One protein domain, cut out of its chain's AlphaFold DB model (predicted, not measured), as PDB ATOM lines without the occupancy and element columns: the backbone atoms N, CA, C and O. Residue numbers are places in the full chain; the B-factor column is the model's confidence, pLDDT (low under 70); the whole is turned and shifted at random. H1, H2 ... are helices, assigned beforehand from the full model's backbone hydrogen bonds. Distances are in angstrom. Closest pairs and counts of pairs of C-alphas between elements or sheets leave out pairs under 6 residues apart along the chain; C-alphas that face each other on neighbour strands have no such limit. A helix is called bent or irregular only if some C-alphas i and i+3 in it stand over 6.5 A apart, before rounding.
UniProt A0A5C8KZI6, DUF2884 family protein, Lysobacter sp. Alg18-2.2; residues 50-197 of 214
ATOM      1  N   ARG A  50     171.499 136.644 202.913       89.19
ATOM      2  CA  ARG A  50     171.253 137.858 202.111       89.19
ATOM      3  C   ARG A  50     170.130 138.727 202.649       89.19
ATOM      4  O   ARG A  50     170.195 139.943 202.511       89.19
ATOM      5  N   SER A  51     169.110 138.117 203.240       92.19
ATOM      6  CA  SER A  51     168.009 138.851 203.866       92.19
ATOM      7  C   SER A  51     168.353 139.316 205.282       92.19
ATOM      8  O   SER A  51     167.799 140.311 205.729       92.19
ATOM      9  N   LEU A  52     169.260 138.640 205.995       92.19
ATOM     10  CA  LEU A  52     169.674 139.018 207.351       92.19
ATOM     11  C   LEU A  52     170.659 140.195 207.358       92.19
ATOM     12  O   LEU A  52     170.587 141.063 208.226       92.19
ATOM     13  N   VAL A  53     171.579 140.246 206.391       91.06
ATOM     14  CA  VAL A  53     172.630 141.277 206.329       91.06
ATOM     15  C   VAL A  53     172.068 142.711 206.345       91.06
ATOM     16  O   VAL A  53     172.559 143.512 207.144       91.06
ATOM     17  N   PRO A  54     171.045 143.074 205.542       94.00
ATOM     18  CA  PRO A  54     170.446 144.406 205.598       94.00
ATOM     19  C   PRO A  54     169.851 144.751 206.970       94.00
ATOM     20  O   PRO A  54     169.994 145.885 207.424       94.00
ATOM     21  N   GLU A  55     169.235 143.784 207.659       94.25
ATOM     22  CA  GLU A  55     168.667 143.994 208.997       94.25
ATOM     23  C   GLU A  55     169.760 144.298 210.028       94.25
ATOM     24  O   GLU A  55     169.655 145.265 210.786       94.25
ATOM     25  N   VAL A  56     170.855 143.527 210.009       93.88
ATOM     26  CA  VAL A  56     172.024 143.750 210.875       93.88
ATOM     27  C   VAL A  56     172.626 145.136 210.624       93.88
ATOM     28  O   VAL A  56     172.865 145.886 211.574       93.88
ATOM     29  N   LYS A  57     172.822 145.518 209.353       95.06
ATOM     30  CA  LYS A  57     173.328 146.852 208.983       95.06
ATOM     31  C   LYS A  57     172.397 147.966 209.467       95.06
ATOM     32  O   LYS A  57     172.872 148.985 209.966       95.06
ATOM     33  N   GLY A  58     171.082 147.763 209.385       96.25
ATOM     34  CA  GLY A  58     170.083 148.703 209.897       96.25
ATOM     35  C   GLY A  58     170.131 148.882 211.418       96.25
ATOM     36  O   GLY A  58     169.979 149.998 211.914       96.25
ATOM     37  N   VAL A  59     170.374 147.814 212.184       95.88
ATOM     38  CA  VAL A  59     170.597 147.909 213.639       95.88
ATOM     39  C   VAL A  59     171.890 148.665 213.945       95.88
ATOM     40  O   VAL A  59     171.873 149.575 214.771       95.88
ATOM     41  N   ALA A  60     172.984 148.351 213.244       94.88
ATOM     42  CA  ALA A  60     174.273 149.014 213.443       94.88
ATOM     43  C   ALA A  60     174.195 150.529 213.186       94.88
ATOM     44  O   ALA A  60     174.622 151.319 214.027       94.88
ATOM     45  N   LYS A  61     173.581 150.947 212.071       97.31
ATOM     46  CA  LYS A  61     173.389 152.370 211.737       97.31
ATOM     47  C   LYS A  61     172.572 153.116 212.787       97.31
ATOM     48  O   LYS A  61     172.979 154.189 213.220       97.31
ATOM     49  N   ARG A  62     171.478 152.512 213.268       97.81
ATOM     50  CA  ARG A  62     170.680 153.093 214.359       97.81
ATOM     51  C   ARG A  62     171.473 153.218 215.660       97.81
ATOM     52  O   ARG A  62     171.285 154.189 216.379       97.81
ATOM     53  N   GLY A  63     172.391 152.290 215.940       96.69
ATOM     54  CA  GLY A  63     173.340 152.418 217.052       96.69
ATOM     55  C   GLY A  63     174.249 153.631 216.930       96.69
ATOM     56  O   GLY A  63     174.399 154.375 217.896       96.69
ATOM     57  N   VAL A  64     174.793 153.884 215.739       96.50
ATOM     58  CA  VAL A  64     175.591 155.091 215.473       96.50
ATOM     59  C   VAL A  64     174.758 156.353 215.697       96.50
ATOM     60  O   VAL A  64     175.217 157.278 216.365       96.50
ATOM     61  N   ASP A  65     173.524 156.383 215.193       97.62
ATOM     62  CA  ASP A  65     172.641 157.544 215.337       97.62
ATOM     63  C   ASP A  65     172.317 157.838 216.811       97.62
ATOM     64  O   ASP A  65     172.443 158.981 217.253       97.62
ATOM     65  N   LEU A  66     171.976 156.806 217.590       97.69
ATOM     66  CA  LEU A  66     171.688 156.924 219.023       97.69
ATOM     67  C   LEU A  66     172.916 157.351 219.833       97.69
ATOM     68  O   LEU A  66     172.796 158.180 220.734       97.69
ATOM     69  N   ALA A  67     174.100 156.825 219.510       95.81
ATOM     70  CA  ALA A  67     175.340 157.208 220.179       95.81
ATOM     71  C   ALA A  67     175.702 158.678 219.915       95.81
ATOM     72  O   ALA A  67     176.106 159.393 220.827       95.81
ATOM     73  N   LEU A  68     175.529 159.161 218.684       95.75
ATOM     74  CA  LEU A  68     175.800 160.564 218.366       95.75
ATOM     75  C   LEU A  68     174.744 161.503 218.953       95.75
ATOM     76  O   LEU A  68     175.086 162.610 219.361       95.75
ATOM     77  N   GLU A  69     173.484 161.076 219.042       96.75
ATOM     78  CA  GLU A  69     172.464 161.854 219.746       96.75
ATOM     79  C   GLU A  69     172.756 161.949 221.246       96.75
ATOM     80  O   GLU A  69     172.733 163.043 221.802       96.75
ATOM     81  N   ALA A  70     173.163 160.842 221.875       96.75
ATOM     82  CA  ALA A  70     173.643 160.834 223.254       96.75
ATOM     83  C   ALA A  70     174.764 161.860 223.486       96.75
ATOM     84  O   ALA A  70     174.746 162.570 224.492       96.75
ATOM     85  N   VAL A  71     175.695 161.992 222.532       95.50
ATOM     86  CA  VAL A  71     176.752 163.012 222.584       95.50
ATOM     87  C   VAL A  71     176.180 164.427 222.573       95.50
ATOM     88  O   VAL A  71     176.583 165.250 223.396       95.50
ATOM     89  N   ARG A  72     175.221 164.728 221.689       95.75
ATOM     90  CA  ARG A  72     174.578 166.054 221.644       95.75
ATOM     91  C   ARG A  72     173.845 166.375 222.937       95.75
ATOM     92  O   ARG A  72     173.942 167.493 223.446       95.75
ATOM     93  N   GLU A  73     173.099 165.410 223.461       95.56
ATOM     94  CA  GLU A  73     172.329 165.572 224.690       95.56
ATOM     95  C   GLU A  73     173.231 165.792 225.905       95.56
ATOM     96  O   GLU A  73     172.947 166.668 226.722       95.56
ATOM     97  N   GLU A  74     174.327 165.043 226.010       95.25
ATOM     98  CA  GLU A  74     175.284 165.194 227.103       95.25
ATOM     99  C   GLU A  74     176.030 166.530 227.017       95.25
ATOM    100  O   GLU A  74     176.161 167.234 228.018       95.25
ATOM    101  N   MET A  75     176.433 166.954 225.817       94.62
ATOM    102  CA  MET A  75     177.031 168.277 225.613       94.62
ATOM    103  C   MET A  75     176.082 169.406 226.015       94.62
ATOM    104  O   MET A  75     176.508 170.363 226.665       94.62
ATOM    105  N   ARG A  76     174.790 169.276 225.691       94.44
ATOM    106  CA  ARG A  76     173.756 170.228 226.117       94.44
ATOM    107  C   ARG A  76     173.560 170.224 227.629       94.44
ATOM    108  O   ARG A  76     173.401 171.292 228.212       94.44
ATOM    109  N   SER A  77     173.607 169.050 228.253       93.00
ATOM    110  CA  SER A  77     173.526 168.886 229.708       93.00
ATOM    111  C   SER A  77     174.688 169.577 230.430       93.00
ATOM    112  O   SER A  77     174.473 170.281 231.413       93.00
ATOM    113  N   VAL A  78     175.915 169.430 229.917       92.12
ATOM    114  CA  VAL A  78     177.124 169.993 230.538       92.12
ATOM    115  C   VAL A  78     177.292 171.484 230.257       92.12
ATOM    116  O   VAL A  78     177.557 172.258 231.168       92.12
ATOM    117  N   THR A  79     177.140 171.921 229.008       92.50
ATOM    118  CA  THR A  79     177.415 173.321 228.631       92.50
ATOM    119  C   THR A  79     176.201 174.245 228.783       92.50
ATOM    120  O   THR A  79     176.346 175.471 228.804       92.50
ATOM    121  N   GLY A  80     174.994 173.676 228.882       92.50
ATOM    122  CA  GLY A  80     173.727 174.410 228.823       92.50
ATOM    123  C   GLY A  80     173.344 174.865 227.408       92.50
ATOM    124  O   GLY A  80     172.327 175.531 227.231       92.50
ATOM    125  N   THR A  81     174.139 174.515 226.396       92.00
ATOM    126  CA  THR A  81     173.970 174.931 224.998       92.00
ATOM    127  C   THR A  81     174.154 173.742 224.057       92.00
ATOM    128  O   THR A  81     174.875 172.805 224.392       92.00
ATOM    129  N   PRO A  82     173.522 173.721 222.870       92.75
ATOM    130  CA  PRO A  82     173.853 172.707 221.872       92.75
ATOM    131  C   PRO A  82     175.337 172.801 221.459       92.75
ATOM    132  O   PRO A  82     175.938 173.870 221.614       92.75
ATOM    133  N   PRO A  83     175.921 171.722 220.904       94.81
ATOM    134  CA  PRO A  83     177.240 171.791 220.285       94.81
ATOM    135  C   PRO A  83     177.315 172.911 219.241       94.81
ATOM    136  O   PRO A  83     176.318 173.274 218.609       94.81
ATOM    137  N   SER A  84     178.508 173.470 219.046       96.00
ATOM    138  CA  SER A  84     178.712 174.525 218.057       96.00
ATOM    139  C   SER A  84     178.419 174.037 216.632       96.00
ATOM    140  O   SER A  84     178.490 172.838 216.356       96.00
ATOM    141  N   PRO A  85     178.167 174.944 215.667       96.69
ATOM    142  CA  PRO A  85     177.948 174.549 214.274       96.69
ATOM    143  C   PRO A  85     179.086 173.702 213.686       96.69
ATOM    144  O   PRO A  85     178.836 172.811 212.873       96.69
ATOM    145  N   GLN A  86     180.326 173.958 214.116       95.31
ATOM    146  CA  GLN A  86     181.498 173.190 213.707       95.31
ATOM    147  C   GLN A  86     181.479 171.778 214.312       95.31
ATOM    148  O   GLN A  86     181.674 170.805 213.583       95.31
ATOM    149  N   ALA A  87     181.191 171.652 215.613       95.50
ATOM    150  CA  ALA A  87     181.040 170.355 216.271       95.50
ATOM    151  C   ALA A  87     179.895 169.540 215.653       95.50
ATOM    152  O   ALA A  87     180.063 168.362 215.350       95.50
ATOM    153  N   GLU A  88     178.758 170.177 215.373       96.88
ATOM    154  CA  GLU A  88     177.627 169.537 214.698       96.88
ATOM    155  C   GLU A  88     177.976 169.067 213.281       96.88
ATOM    156  O   GLU A  88     177.569 167.978 212.868       96.88
ATOM    157  N   ALA A  89     178.738 169.858 212.520       96.50
ATOM    158  CA  ALA A  89     179.225 169.438 211.209       96.50
ATOM    159  C   ALA A  89     180.140 168.209 211.314       96.50
ATOM    160  O   ALA A  89     179.972 167.266 210.539       96.50
ATOM    161  N   GLN A  90     181.034 168.177 212.308       95.88
ATOM    162  CA  GLN A  90     181.912 167.033 212.543       95.88
ATOM    163  C   GLN A  90     181.117 165.781 212.943       95.88
ATOM    164  O   GLN A  90     181.345 164.710 212.383       95.88
ATOM    165  N   LEU A  91     180.136 165.908 213.843       96.62
ATOM    166  CA  LEU A  91     179.256 164.802 214.242       96.62
ATOM    167  C   LEU A  91     178.487 164.226 213.044       96.62
ATOM    168  O   LEU A  91     178.412 163.008 212.892       96.62
ATOM    169  N   ARG A  92     177.945 165.080 212.163       97.06
ATOM    170  CA  ARG A  92     177.271 164.623 210.932       97.06
ATOM    171  C   ARG A  92     178.232 163.931 209.971       97.06
ATOM    172  O   ARG A  92     177.925 162.841 209.506       97.06
ATOM    173  N   SER A  93     179.404 164.520 209.730       96.50
ATOM    174  CA  SER A  93     180.427 163.904 208.879       96.50
ATOM    175  C   SER A  93     180.818 162.519 209.395       96.50
ATOM    176  O   SER A  93     180.963 161.585 208.611       96.50
ATOM    177  N   ARG A  94     180.951 162.362 210.718       95.12
ATOM    178  CA  ARG A  94     181.257 161.072 211.340       95.12
ATOM    179  C   ARG A  94     180.155 160.050 211.172       95.12
ATOM    180  O   ARG A  94     180.446 158.926 210.777       95.12
ATOM    181  N   ARG A  95     178.905 160.441 211.416       97.00
ATOM    182  CA  ARG A  95     177.751 159.581 211.142       97.00
ATOM    183  C   ARG A  95     177.816 159.036 209.717       97.00
ATOM    184  O   ARG A  95     177.747 157.827 209.527       97.00
ATOM    185  N   ASP A  96     177.995 159.923 208.742       97.75
ATOM    186  CA  ASP A  96     177.943 159.572 207.322       97.75
ATOM    187  C   ASP A  96     179.114 158.658 206.923       97.75
ATOM    188  O   ASP A  96     178.915 157.678 206.205       97.75
ATOM    189  N   GLN A  97     180.316 158.910 207.451       96.06
ATOM    190  CA  GLN A  97     181.491 158.054 207.248       96.06
ATOM    191  C   GLN A  97     181.280 156.643 207.808       96.06
ATOM    192  O   GLN A  97     181.518 155.655 207.109       96.06
ATOM    193  N   VAL A  98     180.793 156.531 209.047       95.56
ATOM    194  CA  VAL A  98     180.551 155.231 209.683       95.56
ATOM    195  C   VAL A  98     179.416 154.493 208.974       95.56
ATOM    196  O   VAL A  98     179.536 153.300 208.705       95.56
ATOM    197  N   HIS A  99     178.336 155.187 208.600       97.19
ATOM    198  CA  HIS A  99     177.237 154.605 207.822       97.19
ATOM    199  C   HIS A  99     177.721 154.060 206.477       97.19
ATOM    200  O   HIS A  99     177.391 152.923 206.138       97.19
ATOM    201  N   ALA A 100     178.540 154.820 205.746       96.81
ATOM    202  CA  ALA A 100     179.122 154.377 204.483       96.81
ATOM    203  C   ALA A 100     180.031 153.151 204.670       96.81
ATOM    204  O   ALA A 100     179.986 152.212 203.874       96.81
ATOM    205  N   ARG A 101     180.813 153.110 205.755       94.88
ATOM    206  CA  ARG A 101     181.638 151.946 206.100       94.88
ATOM    207  C   ARG A 101     180.782 150.721 206.442       94.88
ATOM    208  O   ARG A 101     181.128 149.613 206.041       94.88
ATOM    209  N   ILE A 102     179.658 150.899 207.146       94.88
ATOM    210  CA  ILE A 102     178.699 149.817 207.431       94.88
ATOM    211  C   ILE A 102     178.117 149.276 206.120       94.88
ATOM    212  O   ILE A 102     178.011 148.061 205.942       94.88
ATOM    213  N   ASP A 103     177.782 150.153 205.174       94.75
ATOM    214  CA  ASP A 103     177.275 149.743 203.863       94.75
ATOM    215  C   ASP A 103     178.316 148.986 203.043       94.75
ATOM    216  O   ASP A 103     177.989 147.941 202.477       94.75
ATOM    217  N   ALA A 104     179.563 149.456 203.039       92.75
ATOM    218  CA  ALA A 104     180.671 148.825 202.329       92.75
ATOM    219  C   ALA A 104     181.138 147.505 202.967       92.75
ATOM    220  O   ALA A 104     181.787 146.699 202.302       92.75
ATOM    221  N   SER A 105     180.808 147.263 204.238       88.75
ATOM    222  CA  SER A 105     181.217 146.055 204.950       88.75
ATOM    223  C   SER A 105     180.581 144.800 204.354       88.75
ATOM    224  O   SER A 105     179.362 144.712 204.159       88.75
ATOM    225  N   SER A 106     181.429 143.812 204.089       80.25
ATOM    226  CA  SER A 106     181.051 142.500 203.561       80.25
ATOM    227  C   SER A 106     181.333 141.372 204.548       80.25
ATOM    228  O   SER A 106     180.958 140.230 204.289       80.25
ATOM    229  N   SER A 107     181.988 141.670 205.674       79.81
ATOM    230  CA  SER A 107     182.319 140.692 206.701       79.81
ATOM    231  C   SER A 107     182.031 141.224 208.094       79.81
ATOM    232  O   SER A 107     182.312 142.371 208.427       79.81
ATOM    233  N   THR A 108     181.578 140.340 208.980       74.69
ATOM    234  CA  THR A 108     181.495 140.657 210.408       74.69
ATOM    235  C   THR A 108     182.876 140.941 211.014       74.69
ATOM    236  O   THR A 108     182.943 141.565 212.071       74.69
ATOM    237  N   ARG A 109     183.983 140.526 210.370       79.50
ATOM    238  CA  ARG A 109     185.361 140.842 210.795       79.50
ATOM    239  C   ARG A 109     185.693 142.325 210.701       79.50
ATOM    240  O   ARG A 109     186.519 142.802 211.472       79.50
ATOM    241  N   ASP A 110     185.007 143.058 209.829       83.00
ATOM    242  CA  ASP A 110     185.206 144.500 209.669       83.00
ATOM    243  C   ASP A 110     184.835 145.268 210.957       83.00
ATOM    244  O   ASP A 110     185.269 146.402 211.156       83.00
ATOM    245  N   TRP A 111     184.067 144.635 211.853       86.56
ATOM    246  CA  TRP A 111     183.492 145.236 213.059       86.56
ATOM    247  C   TRP A 111     183.744 144.422 214.337       86.56
ATOM    248  O   TRP A 111     183.069 144.644 215.337       86.56
ATOM    249  N   GLN A 112     184.678 143.467 214.329       83.56
ATOM    250  CA  GLN A 112     184.984 142.632 215.500       83.56
ATOM    251  C   GLN A 112     186.322 142.998 216.146       83.56
ATOM    252  O   GLN A 112     187.291 143.321 215.458       83.56
ATOM    253  N   GLY A 113     186.369 142.884 217.479       86.38
ATOM    254  CA  GLY A 113     187.581 143.067 218.283       86.38
ATOM    255  C   GLY A 113     188.289 144.383 217.974       86.38
ATOM    256  O   GLY A 113     187.662 145.441 217.916       86.38
ATOM    257  N   GLU A 114     189.587 144.301 217.688       88.44
ATOM    258  CA  GLU A 114     190.429 145.467 217.412       88.44
ATOM    259  C   GLU A 114     189.919 146.350 216.261       88.44
ATOM    260  O   GLU A 114     190.174 147.553 216.245       88.44
ATOM    261  N   ALA A 115     189.216 145.790 215.267       87.31
ATOM    262  CA  ALA A 115     188.689 146.583 214.154       87.31
ATOM    263  C   ALA A 115     187.611 147.569 214.621       87.31
ATOM    264  O   ALA A 115     187.565 148.707 214.151       87.31
ATOM    265  N   PHE A 116     186.779 147.146 215.573       88.31
ATOM    266  CA  PHE A 116     185.802 148.014 216.219       88.31
ATOM    267  C   PHE A 116     186.484 149.027 217.141       88.31
ATOM    268  O   PHE A 116     186.183 150.215 217.068       88.31
ATOM    269  N   GLU A 117     187.441 148.585 217.959       90.31
ATOM    270  CA  GLU A 117     188.174 149.465 218.878       90.31
ATOM    271  C   GLU A 117     188.904 150.591 218.136       90.31
ATOM    272  O   GLU A 117     188.818 151.752 218.537       90.31
ATOM    273  N   ARG A 118     189.553 150.280 217.005       92.81
ATOM    274  CA  ARG A 118     190.199 151.284 216.147       92.81
ATOM    275  C   ARG A 118     189.211 152.311 215.604       92.81
ATOM    276  O   ARG A 118     189.536 153.495 215.586       92.81
ATOM    277  N   GLU A 119     188.022 151.883 215.190       91.56
ATOM    278  CA  GLU A 119     186.971 152.795 214.724       91.56
ATOM    279  C   GLU A 119     186.510 153.731 215.850       91.56
ATOM    280  O   GLU A 119     186.430 154.945 215.659       91.56
ATOM    281  N   MET A 120     186.262 153.188 217.046       89.06
ATOM    282  CA  MET A 120     185.851 153.994 218.200       89.06
ATOM    283  C   MET A 120     186.936 155.000 218.593       89.06
ATOM    284  O   MET A 120     186.636 156.170 218.842       89.06
ATOM    285  N   GLN A 121     188.203 154.577 218.592       91.88
ATOM    286  CA  GLN A 121     189.330 155.457 218.890       91.88
ATOM    287  C   GLN A 121     189.487 156.556 217.834       91.88
ATOM    288  O   GLN A 121     189.729 157.709 218.188       91.88
ATOM    289  N   ALA A 122     189.316 156.237 216.548       91.75
ATOM    290  CA  ALA A 122     189.352 157.226 215.475       91.75
ATOM    291  C   ALA A 122     188.241 158.273 215.645       91.75
ATOM    292  O   ALA A 122     188.493 159.476 215.541       91.75
ATOM    293  N   MET A 123     187.017 157.846 215.970       91.06
ATOM    294  CA  MET A 123     185.929 158.774 216.275       91.06
ATOM    295  C   MET A 123     186.255 159.669 217.472       91.06
ATOM    296  O   MET A 123     186.110 160.887 217.363       91.06
ATOM    297  N   ALA A 124     186.744 159.096 218.573       90.75
ATOM    298  CA  ALA A 124     187.115 159.852 219.766       90.75
ATOM    299  C   ALA A 124     188.222 160.879 219.479       90.75
ATOM    300  O   ALA A 124     188.082 162.042 219.850       90.75
ATOM    301  N   ASN A 125     189.279 160.486 218.764       92.94
ATOM    302  CA  ASN A 125     190.409 161.360 218.433       92.94
ATOM    303  C   ASN A 125     189.996 162.612 217.647       92.94
ATOM    304  O   ASN A 125     190.629 163.655 217.789       92.94
ATOM    305  N   GLU A 126     188.945 162.525 216.833       90.94
ATOM    306  CA  GLU A 126     188.462 163.671 216.061       90.94
ATOM    307  C   GLU A 126     187.364 164.469 216.766       90.94
ATOM    308  O   GLU A 126     187.308 165.689 216.620       90.94
ATOM    309  N   LEU A 127     186.490 163.815 217.537       92.44
ATOM    310  CA  LEU A 127     185.372 164.489 218.203       92.44
ATOM    311  C   LEU A 127     185.774 165.127 219.536       92.44
ATOM    312  O   LEU A 127     185.298 166.210 219.866       92.44
ATOM    313  N   VAL A 128     186.660 164.500 220.310       92.75
ATOM    314  CA  VAL A 128     187.030 165.009 221.640       92.75
ATOM    315  C   VAL A 128     187.636 166.418 221.579       92.75
ATOM    316  O   VAL A 128     187.170 167.268 222.338       92.75
ATOM    317  N   PRO A 129     188.600 166.732 220.690       93.94
ATOM    318  CA  PRO A 129     189.192 168.069 220.652       93.94
ATOM    319  C   PRO A 129     188.172 169.169 220.336       93.94
ATOM    320  O   PRO A 129     188.194 170.231 220.957       93.94
ATOM    321  N   ILE A 130     187.251 168.910 219.403       94.25
ATOM    322  CA  ILE A 130     186.253 169.905 218.999       94.25
ATOM    323  C   ILE A 130     185.188 170.122 220.081       94.25
ATOM    324  O   ILE A 130     184.806 171.259 220.347       94.25
ATOM    325  N   LEU A 131     184.773 169.061 220.777       93.81
ATOM    326  CA  LEU A 131     183.843 169.168 221.902       93.81
ATOM    327  C   LEU A 131     184.495 169.845 223.117       93.81
ATOM    328  O   LEU A 131     183.867 170.673 223.776       93.81
ATOM    329  N   ALA A 132     185.773 169.562 223.386       93.00
ATOM    330  CA  ALA A 132     186.531 170.238 224.437       93.00
ATOM    331  C   ALA A 132     186.659 171.746 224.170       93.00
ATOM    332  O   ALA A 132     186.551 172.547 225.100       93.00
ATOM    333  N   ALA A 133     186.828 172.147 222.905       94.00
ATOM    334  CA  ALA A 133     186.847 173.555 222.518       94.00
ATOM    335  C   ALA A 133     185.505 174.259 222.795       94.00
ATOM    336  O   ALA A 133     185.504 175.419 223.208       94.00
ATOM    337  N   ASP A 134     184.375 173.572 222.621       94.44
ATOM    338  CA  ASP A 134     183.051 174.114 222.951       94.44
ATOM    339  C   ASP A 134     182.867 174.296 224.464       94.44
ATOM    340  O   ASP A 134     182.412 175.352 224.908       94.44
ATOM    341  N   VAL A 135     183.304 173.322 225.272       95.12
ATOM    342  CA  VAL A 135     183.304 173.444 226.740       95.12
ATOM    343  C   VAL A 135     184.187 174.611 227.194       95.12
ATOM    344  O   VAL A 135     183.762 175.430 228.008       95.12
ATOM    345  N   ALA A 136     185.400 174.727 226.648       93.81
ATOM    346  CA  ALA A 136     186.318 175.813 226.986       93.81
ATOM    347  C   ALA A 136     185.728 177.185 226.631       93.81
ATOM    348  O   ALA A 136     185.768 178.106 227.449       93.81
ATOM    349  N   ARG A 137     185.132 177.316 225.437       94.56
ATOM    350  CA  ARG A 137     184.473 178.550 224.986       94.56
ATOM    351  C   ARG A 137     183.350 178.959 225.928       94.56
ATOM    352  O   ARG A 137     183.324 180.105 226.367       94.56
ATOM    353  N   ARG A 138     182.492 178.012 226.312       95.50
ATOM    354  CA  ARG A 138     181.410 178.266 227.266       95.50
ATOM    355  C   ARG A 138     181.935 178.726 228.628       95.50
ATOM    356  O   ARG A 138     181.379 179.647 229.219       95.50
ATOM    357  N   GLY A 139     183.023 178.128 229.112       95.75
ATOM    358  CA  GLY A 139     183.671 178.551 230.356       95.75
ATOM    359  C   GLY A 139     184.195 179.986 230.291       95.75
ATOM    360  O   GLY A 139     183.989 180.758 231.226       95.75
ATOM    361  N   MET A 140     184.811 180.366 229.167       95.56
ATOM    362  CA  MET A 140     185.266 181.739 228.930       95.56
ATOM    363  C   MET A 140     184.098 182.728 228.853       95.56
ATOM    364  O   MET A 140     184.182 183.798 229.446       95.56
ATOM    365  N   GLU A 141     183.001 182.378 228.177       95.88
ATOM    366  CA  GLU A 141     181.788 183.208 228.122       95.88
ATOM    367  C   GLU A 141     181.212 183.481 229.517       95.88
ATOM    368  O   GLU A 141     180.904 184.628 229.835       95.88
ATOM    369  N   LEU A 142     181.114 182.450 230.365       97.06
ATOM    370  CA  LEU A 142     180.647 182.588 231.748       97.06
ATOM    371  C   LEU A 142     181.568 183.509 232.556       97.06
ATOM    372  O   LEU A 142     181.094 184.442 233.200       97.06
ATOM    373  N   ALA A 143     182.885 183.308 232.465       96.19
ATOM    374  CA  ALA A 143     183.861 184.142 233.162       96.19
ATOM    375  C   ALA A 143     183.811 185.612 232.706       96.19
ATOM    376  O   ALA A 143     183.802 186.515 233.541       96.19
ATOM    377  N   MET A 144     183.724 185.866 231.393       96.94
ATOM    378  CA  MET A 144     183.590 187.221 230.838       96.94
ATOM    379  C   MET A 144     182.271 187.892 231.240       96.94
ATOM    380  O   MET A 144     182.234 189.109 231.407       96.94
ATOM    381  N   ALA A 145     181.207 187.113 231.439       97.00
ATOM    382  CA  ALA A 145     179.934 187.590 231.978       97.00
ATOM    383  C   ALA A 145     179.953 187.800 233.509       97.00
ATOM    384  O   ALA A 145     178.937 188.191 234.083       97.00
ATOM    385  N   GLY A 146     181.084 187.547 234.180       97.25
ATOM    386  CA  GLY A 146     181.237 187.661 235.632       97.25
ATOM    387  C   GLY A 146     180.769 186.433 236.425       97.25
ATOM    388  O   GLY A 146     180.853 186.438 237.654       97.25
ATOM    389  N   ASP A 147     180.324 185.364 235.762       97.31
ATOM    390  CA  ASP A 147     179.871 184.119 236.390       97.31
ATOM    391  C   ASP A 147     181.026 183.121 236.596       97.31
ATOM    392  O   ASP A 147     181.129 182.059 235.970       97.31
ATOM    393  N   MET A 148     181.930 183.468 237.514       95.56
ATOM    394  CA  MET A 148     183.071 182.614 237.874       95.56
ATOM    395  C   MET A 148     182.636 181.312 238.564       95.56
ATOM    396  O   MET A 148     183.310 180.286 238.447       95.56
ATOM    397  N   ALA A 149     181.498 181.332 239.267       96.31
ATOM    398  CA  ALA A 149     180.938 180.147 239.908       96.31
ATOM    399  C   ALA A 149     180.444 179.137 238.859       96.31
ATOM    400  O   ALA A 149     180.775 177.951 238.950       96.31
ATOM    401  N   GLY A 150     179.723 179.605 237.838       95.19
ATOM    402  CA  GLY A 150     179.302 178.804 236.693       95.19
ATOM    403  C   GLY A 150     180.489 178.220 235.926       95.19
ATOM    404  O   GLY A 150     180.501 177.022 235.639       95.19
ATOM    405  N   ALA A 151     181.538 179.012 235.680       95.25
ATOM    406  CA  ALA A 151     182.763 178.523 235.043       95.25
ATOM    407  C   ALA A 151     183.435 177.386 235.849       95.25
ATOM    408  O   ALA A 151     183.853 176.376 235.277       95.25
ATOM    409  N   ALA A 152     183.476 177.494 237.183       94.56
ATOM    410  CA  ALA A 152     184.021 176.452 238.058       94.56
ATOM    411  C   ALA A 152     183.142 175.186 238.124       94.56
ATOM    412  O   ALA A 152     183.650 174.069 238.272       94.56
ATOM    413  N   VAL A 153     181.815 175.322 238.024       95.12
ATOM    414  CA  VAL A 153     180.902 174.175 237.874       95.12
ATOM    415  C   VAL A 153     181.168 173.460 236.552       95.12
ATOM    416  O   VAL A 153     181.377 172.246 236.559       95.12
ATOM    417  N   LEU A 154     181.248 174.208 235.451       95.62
ATOM    418  CA  LEU A 154     181.503 173.657 234.124       95.62
ATOM    419  C   LEU A 154     182.841 172.911 234.060       95.62
ATOM    420  O   LEU A 154     182.897 171.802 233.535       95.62
ATOM    421  N   GLN A 155     183.907 173.460 234.649       93.00
ATOM    422  CA  GLN A 155     185.204 172.782 234.735       93.00
ATOM    423  C   GLN A 155     185.090 171.410 235.424       93.00
ATOM    424  O   GLN A 155     185.641 170.421 234.941       93.00
ATOM    425  N   ARG A 156     184.365 171.328 236.547       93.75
ATOM    426  CA  ARG A 156     184.158 170.059 237.268       93.75
ATOM    427  C   ARG A 156     183.327 169.065 236.460       93.75
ATOM    428  O   ARG A 156     183.606 167.868 236.490       93.75
ATOM    429  N   GLN A 157     182.322 169.537 235.728       92.25
ATOM    430  CA  GLN A 157     181.550 168.682 234.825       92.25
ATOM    431  C   GLN A 157     182.420 168.174 233.669       92.25
ATOM    432  O   GLN A 157     182.397 166.983 233.373       92.25
ATOM    433  N   ALA A 158     183.269 169.028 233.092       91.25
ATOM    434  CA  ALA A 158     184.196 168.668 232.022       91.25
ATOM    435  C   ALA A 158     185.174 167.549 232.422       91.25
ATOM    436  O   ALA A 158     185.473 166.675 231.614       91.25
ATOM    437  N   GLN A 159     185.632 167.530 233.679       91.19
ATOM    438  CA  GLN A 159     186.493 166.460 234.207       91.19
ATOM    439  C   GLN A 159     185.794 165.093 234.244       91.19
ATOM    440  O   GLN A 159     186.442 164.064 234.070       91.19
ATOM    441  N   ASN A 160     184.476 165.082 234.456       91.25
ATOM    442  CA  ASN A 160     183.673 163.861 234.517       91.25
ATOM    443  C   ASN A 160     183.046 163.488 233.165       91.25
ATOM    444  O   ASN A 160     182.548 162.370 233.018       91.25
ATOM    445  N   LEU A 161     183.110 164.389 232.180       91.50
ATOM    446  CA  LEU A 161     182.464 164.253 230.878       91.50
ATOM    447  C   LEU A 161     182.765 162.919 230.181       91.50
ATOM    448  O   LEU A 161     181.819 162.312 229.698       91.50
ATOM    449  N   PRO A 162     184.005 162.384 230.146       90.25
ATOM    450  CA  PRO A 162     184.249 161.096 229.493       90.25
ATOM    451  C   PRO A 162     183.421 159.946 230.087       90.25
ATOM    452  O   PRO A 162     182.906 159.103 229.352       90.25
ATOM    453  N   GLN A 163     183.261 159.924 231.413       92.19
ATOM    454  CA  GLN A 163     182.519 158.871 232.106       92.19
ATOM    455  C   GLN A 163     181.010 159.048 231.957       92.19
ATOM    456  O   GLN A 163     180.302 158.083 231.666       92.19
ATOM    457  N   THR A 164     180.505 160.276 232.114       93.50
ATOM    458  CA  THR A 164     179.070 160.549 231.956       93.50
ATOM    459  C   THR A 164     178.631 160.351 230.507       93.50
ATOM    460  O   THR A 164     177.589 159.746 230.266       93.50
ATOM    461  N   MET A 165     179.477 160.732 229.546       93.25
ATOM    462  CA  MET A 165     179.279 160.492 228.118       93.25
ATOM    463  C   MET A 165     179.177 159.004 227.801       93.25
ATOM    464  O   MET A 165     178.230 158.577 227.142       93.25
ATOM    465  N   ARG A 166     180.119 158.191 228.297       92.50
ATOM    466  CA  ARG A 166     180.078 156.738 228.111       92.50
ATOM    467  C   ARG A 166     178.781 156.144 228.660       92.50
ATOM    468  O   ARG A 166     178.095 155.425 227.940       92.50
ATOM    469  N   ALA A 167     178.421 156.487 229.897       95.00
ATOM    470  CA  ALA A 167     177.194 156.000 230.521       95.00
ATOM    471  C   ALA A 167     175.934 156.441 229.753       95.00
ATOM    472  O   ALA A 167     174.974 155.676 229.634       95.00
ATOM    473  N   ARG A 168     175.931 157.665 229.209       95.50
ATOM    474  CA  ARG A 168     174.836 158.184 228.384       95.50
ATOM    475  C   ARG A 168     174.708 157.408 227.078       95.50
ATOM    476  O   ARG A 168     173.602 156.996 226.748       95.50
ATOM    477  N   ILE A 169     175.817 157.159 226.382       95.25
ATOM    478  CA  ILE A 169     175.838 156.358 225.151       95.25
ATOM    479  C   ILE A 169     175.333 154.940 225.427       95.25
ATOM    480  O   ILE A 169     174.426 154.483 224.739       95.25
ATOM    481  N   GLU A 170     175.863 154.257 226.447       95.00
ATOM    482  CA  GLU A 170     175.445 152.894 226.809       95.00
ATOM    483  C   GLU A 170     173.931 152.817 227.060       95.00
ATOM    484  O   GLU A 170     173.255 151.944 226.512       95.00
ATOM    485  N   ARG A 171     173.376 153.780 227.807       96.94
ATOM    486  CA  ARG A 171     171.934 153.864 228.068       96.94
ATOM    487  C   ARG A 171     171.122 154.140 226.804       96.94
ATOM    488  O   ARG A 171     170.092 153.510 226.584       96.94
ATOM    489  N   SER A 172     171.583 155.049 225.947       96.19
ATOM    490  CA  SER A 172     170.894 155.374 224.692       96.19
ATOM    491  C   SER A 172     170.847 154.203 223.709       96.19
ATOM    492  O   SER A 172     170.014 154.211 222.806       96.19
ATOM    493  N   LEU A 173     171.696 153.184 223.883       96.19
ATOM    494  CA  LEU A 173     171.693 151.964 223.074       96.19
ATOM    495  C   LEU A 173     170.766 150.864 223.617       96.19
ATOM    496  O   LEU A 173     170.451 149.929 222.879       96.19
ATOM    497  N   GLU A 174     170.279 150.957 224.860       95.69
ATOM    498  CA  GLU A 174     169.347 149.975 225.445       95.69
ATOM    499  C   GLU A 174     168.101 149.700 224.577       95.69
ATOM    500  O   GLU A 174     167.733 148.527 224.435       95.69
ATOM    501  N   PRO A 175     167.481 150.703 223.917       95.19
ATOM    502  CA  PRO A 175     166.341 150.476 223.029       95.19
ATOM    503  C   PRO A 175     166.636 149.583 221.816       95.19
ATOM    504  O   PRO A 175     165.695 149.101 221.192       95.19
ATOM    505  N   LEU A 176     167.905 149.325 221.474       95.06
ATOM    506  CA  LEU A 176     168.269 148.406 220.388       95.06
ATOM    507  C   LEU A 176     168.228 146.936 220.799       95.06
ATOM    508  O   LEU A 176     168.204 146.066 219.929       95.06
ATOM    509  N   GLN A 177     168.208 146.626 222.098       93.25
ATOM    510  CA  GLN A 177     168.232 145.240 222.569       93.25
ATOM    511  C   GLN A 177     167.117 144.359 221.972       93.25
ATOM    512  O   GLN A 177     167.413 143.214 221.620       93.25
ATOM    513  N   PRO A 178     165.855 144.818 221.838       94.69
ATOM    514  CA  PRO A 178     164.808 144.026 221.198       94.69
ATOM    515  C   PRO A 178     165.107 143.761 219.722       94.69
ATOM    516  O   PRO A 178     164.884 142.654 219.244       94.69
ATOM    517  N   ASP A 179     165.650 144.748 219.012       92.31
ATOM    518  CA  ASP A 179     165.974 144.616 217.595       92.31
ATOM    519  C   ASP A 179     167.096 143.602 217.378       92.31
ATOM    520  O   ASP A 179     166.971 142.739 216.515       92.31
ATOM    521  N   VAL A 180     168.136 143.639 218.218       92.38
ATOM    522  CA  VAL A 180     169.196 142.621 218.239       92.38
ATOM    523  C   VAL A 180     168.614 141.241 218.557       92.38
ATOM    524  O   VAL A 180     168.927 140.266 217.878       92.38
ATOM    525  N   ALA A 181     167.721 141.143 219.547       90.44
ATOM    526  CA  ALA A 181     167.108 139.873 219.934       90.44
ATOM    527  C   ALA A 181     166.242 139.256 218.820       90.44
ATOM    528  O   ALA A 181     166.189 138.030 218.702       90.44
ATOM    529  N   ARG A 182     165.598 140.079 217.978       92.50
ATOM    530  CA  ARG A 182     164.829 139.603 216.813       92.50
ATOM    531  C   ARG A 182     165.702 138.976 215.726       92.50
ATOM    532  O   ARG A 182     165.189 138.177 214.951       92.50
ATOM    533  N   LEU A 183     167.003 139.271 215.691       92.38
ATOM    534  CA  LEU A 183     167.933 138.647 214.746       92.38
ATOM    535  C   LEU A 183     168.283 137.207 215.153       92.38
ATOM    536  O   LEU A 183     168.595 136.384 214.294       92.38
ATOM    537  N   CYS A 184     168.204 136.871 216.446       91.50
ATOM    538  CA  CYS A 184     168.674 135.588 216.973       91.50
ATOM    539  C   CYS A 184     168.036 134.349 216.316       91.50
ATOM    540  O   CYS A 184     168.792 133.441 215.976       91.50
ATOM    541  N   PRO A 185     166.705 134.262 216.101       92.50
ATOM    542  CA  PRO A 185     166.107 133.106 215.429       92.50
ATOM    543  C   PRO A 185     166.690 132.870 214.033       92.50
ATOM    544  O   PRO A 185     166.988 131.738 213.676       92.50
ATOM    545  N   ARG A 186     166.945 133.949 213.287       92.00
ATOM    546  CA  ARG A 186     167.517 133.887 211.938       92.00
ATOM    547  C   ARG A 186     168.976 133.438 211.936       92.00
ATOM    548  O   ARG A 186     169.408 132.702 211.057       92.00
ATOM    549  N   VAL A 187     169.748 133.863 212.934       89.56
ATOM    550  CA  VAL A 187     171.132 133.398 213.111       89.56
ATOM    551  C   VAL A 187     171.160 131.913 213.499       89.56
ATOM    552  O   VAL A 187     172.032 131.181 213.037       89.56
ATOM    553  N   ARG A 188     170.199 131.443 214.307       90.00
ATOM    554  CA  ARG A 188     170.066 130.012 214.632       90.00
ATOM    555  C   ARG A 188     169.687 129.181 213.413       90.00
ATOM    556  O   ARG A 188     170.315 128.157 213.195       90.00
ATOM    557  N   GLU A 189     168.763 129.662 212.586       91.31
ATOM    558  CA  GLU A 189     168.410 129.022 211.312       91.31
ATOM    559  C   GLU A 189     169.647 128.833 210.415       91.31
ATOM    560  O   GLU A 189     169.885 127.744 209.897       91.31
ATOM    561  N   LEU A 190     170.510 129.852 210.300       90.62
ATOM    562  CA  LEU A 190     171.787 129.723 209.584       90.62
ATOM    563  C   LEU A 190     172.710 128.660 210.202       90.62
ATOM    564  O   LEU A 190     173.370 127.919 209.470       90.62
ATOM    565  N   ALA A 191     172.773 128.574 211.533       87.50
ATOM    566  CA  ALA A 191     173.587 127.577 212.223       87.50
ATOM    567  C   ALA A 191     173.057 126.151 212.000       87.50
ATOM    568  O   ALA A 191     173.844 125.250 211.717       87.50
ATOM    569  N   GLU A 192     171.739 125.956 212.064       89.44
ATOM    570  CA  GLU A 192     171.066 124.679 211.796       89.44
ATOM    571  C   GLU A 192     171.293 124.225 210.347       89.44
ATOM    572  O   GLU A 192     171.674 123.077 210.108       89.44
ATOM    573  N   LEU A 193     171.164 125.145 209.380       88.88
ATOM    574  CA  LEU A 193     171.463 124.880 207.971       88.88
ATOM    575  C   LEU A 193     172.920 124.444 207.772       88.88
ATOM    576  O   LEU A 193     173.161 123.478 207.052       88.88
ATOM    577  N   ASN A 194     173.884 125.104 208.427       85.50
ATOM    578  CA  ASN A 194     175.300 124.729 208.351       85.50
ATOM    579  C   ASN A 194     175.586 123.367 209.012       85.50
ATOM    580  O   ASN A 194     176.335 122.562 208.467       85.50
ATOM    581  N   GLN A 195     174.988 123.081 210.172       86.06
ATOM    582  CA  GLN A 195     175.174 121.805 210.879       86.06
ATOM    583  C   GLN A 195     174.595 120.609 210.115       86.06
ATOM    584  O   GLN A 195     175.119 119.500 210.236       86.06
ATOM    585  N   GLY A 196     173.533 120.838 209.337       84.75
ATOM    586  CA  GLY A 196     172.928 119.838 208.463       84.75
ATOM    587  C   GLY A 196     173.740 119.520 207.205       84.75
ATOM    588  O   GLY A 196     173.388 118.572 206.508       84.75
ATOM    589  N   MET A 197     174.804 120.275 206.899       86.88
ATOM    590  CA  MET A 197     175.643 120.009 205.729       86.88
ATOM    591  C   MET A 197     176.637 118.875 205.992       86.88
ATOM    592  O   MET A 197     177.279 118.805 207.043       86.88
TER     593      MET A 197
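What this domain is: This is residues 50 to 197 of the 214 residues of the protein "DUF2884 family protein" of Lysobacter sp. Alg18-2.2 (UniProt A0A5C8KZI6). A long rod of helices running up and down: H1, H2, H4 and H5a form a staggered four-helix bundle, and the bent last helix H5 folds back so that H5b packs along H1. The H4 and H5a hairpin reaches to one end, and residues 191 to 197 stick out at the other. The printed part has 148 residues, with helices H1 to H5 in order, no named strand, and class all helix. It is loose, radius of gyration of the C-alphas 19.4 A, spanning 74 by 25 by 23 A.

How they stand to each other: H1, residues 50 to 79, touches H2, residues 85 to 104, with residues 57 to 68 alone, in a hairpin at a shallow tilt of 15 degrees; C-alphas 61 and 99 are closest, 5.9 A. H3, residues 108 to 111, is near H2. H4, residues 114 to 144, touches H2 at 10 degrees, opposite ways, closest C-alphas 87 and 130, 5.9 A. H5, residues 148 to 195, was assigned as one helix by its hydrogen bonds but is bent, C-alphas 159 and 162 being 7.5 A apart. Arm H5a, residues 148 to 159, forms a hairpin with H4, closest C-alphas 139 and 151, 4.8 A. Arm H5b, residues 162 to 195, touches H1 at 7 degrees, opposite ways, closest C-alphas 67 and 169, 5.1 A; it is irregular, C-alphas 172 and 175 being 6.9 A apart. H2 and H5b are apart. Every O i to N i+4 pair is within hydrogen-bond range in H2 and H5a, but 24 of 26 in H1, 25 of 27 in H4 and 20 of 30 in H5b; H3 is too short for one.

Where its parts are: H1, 44.7 A long, begins at C-alpha 50 (171.253, 137.858, 202.111). H2 is 28.5 A, H4 44.4 A. H5b, 44.4 A, ends at C-alpha 195 (175.174, 121.805, 210.879).

The domain as a whole: The C-alphas farthest apart, Gly 146 and Met 197, are 74.2 A apart. The links are tight, the printed part has no cut, and no printed residue is under 70.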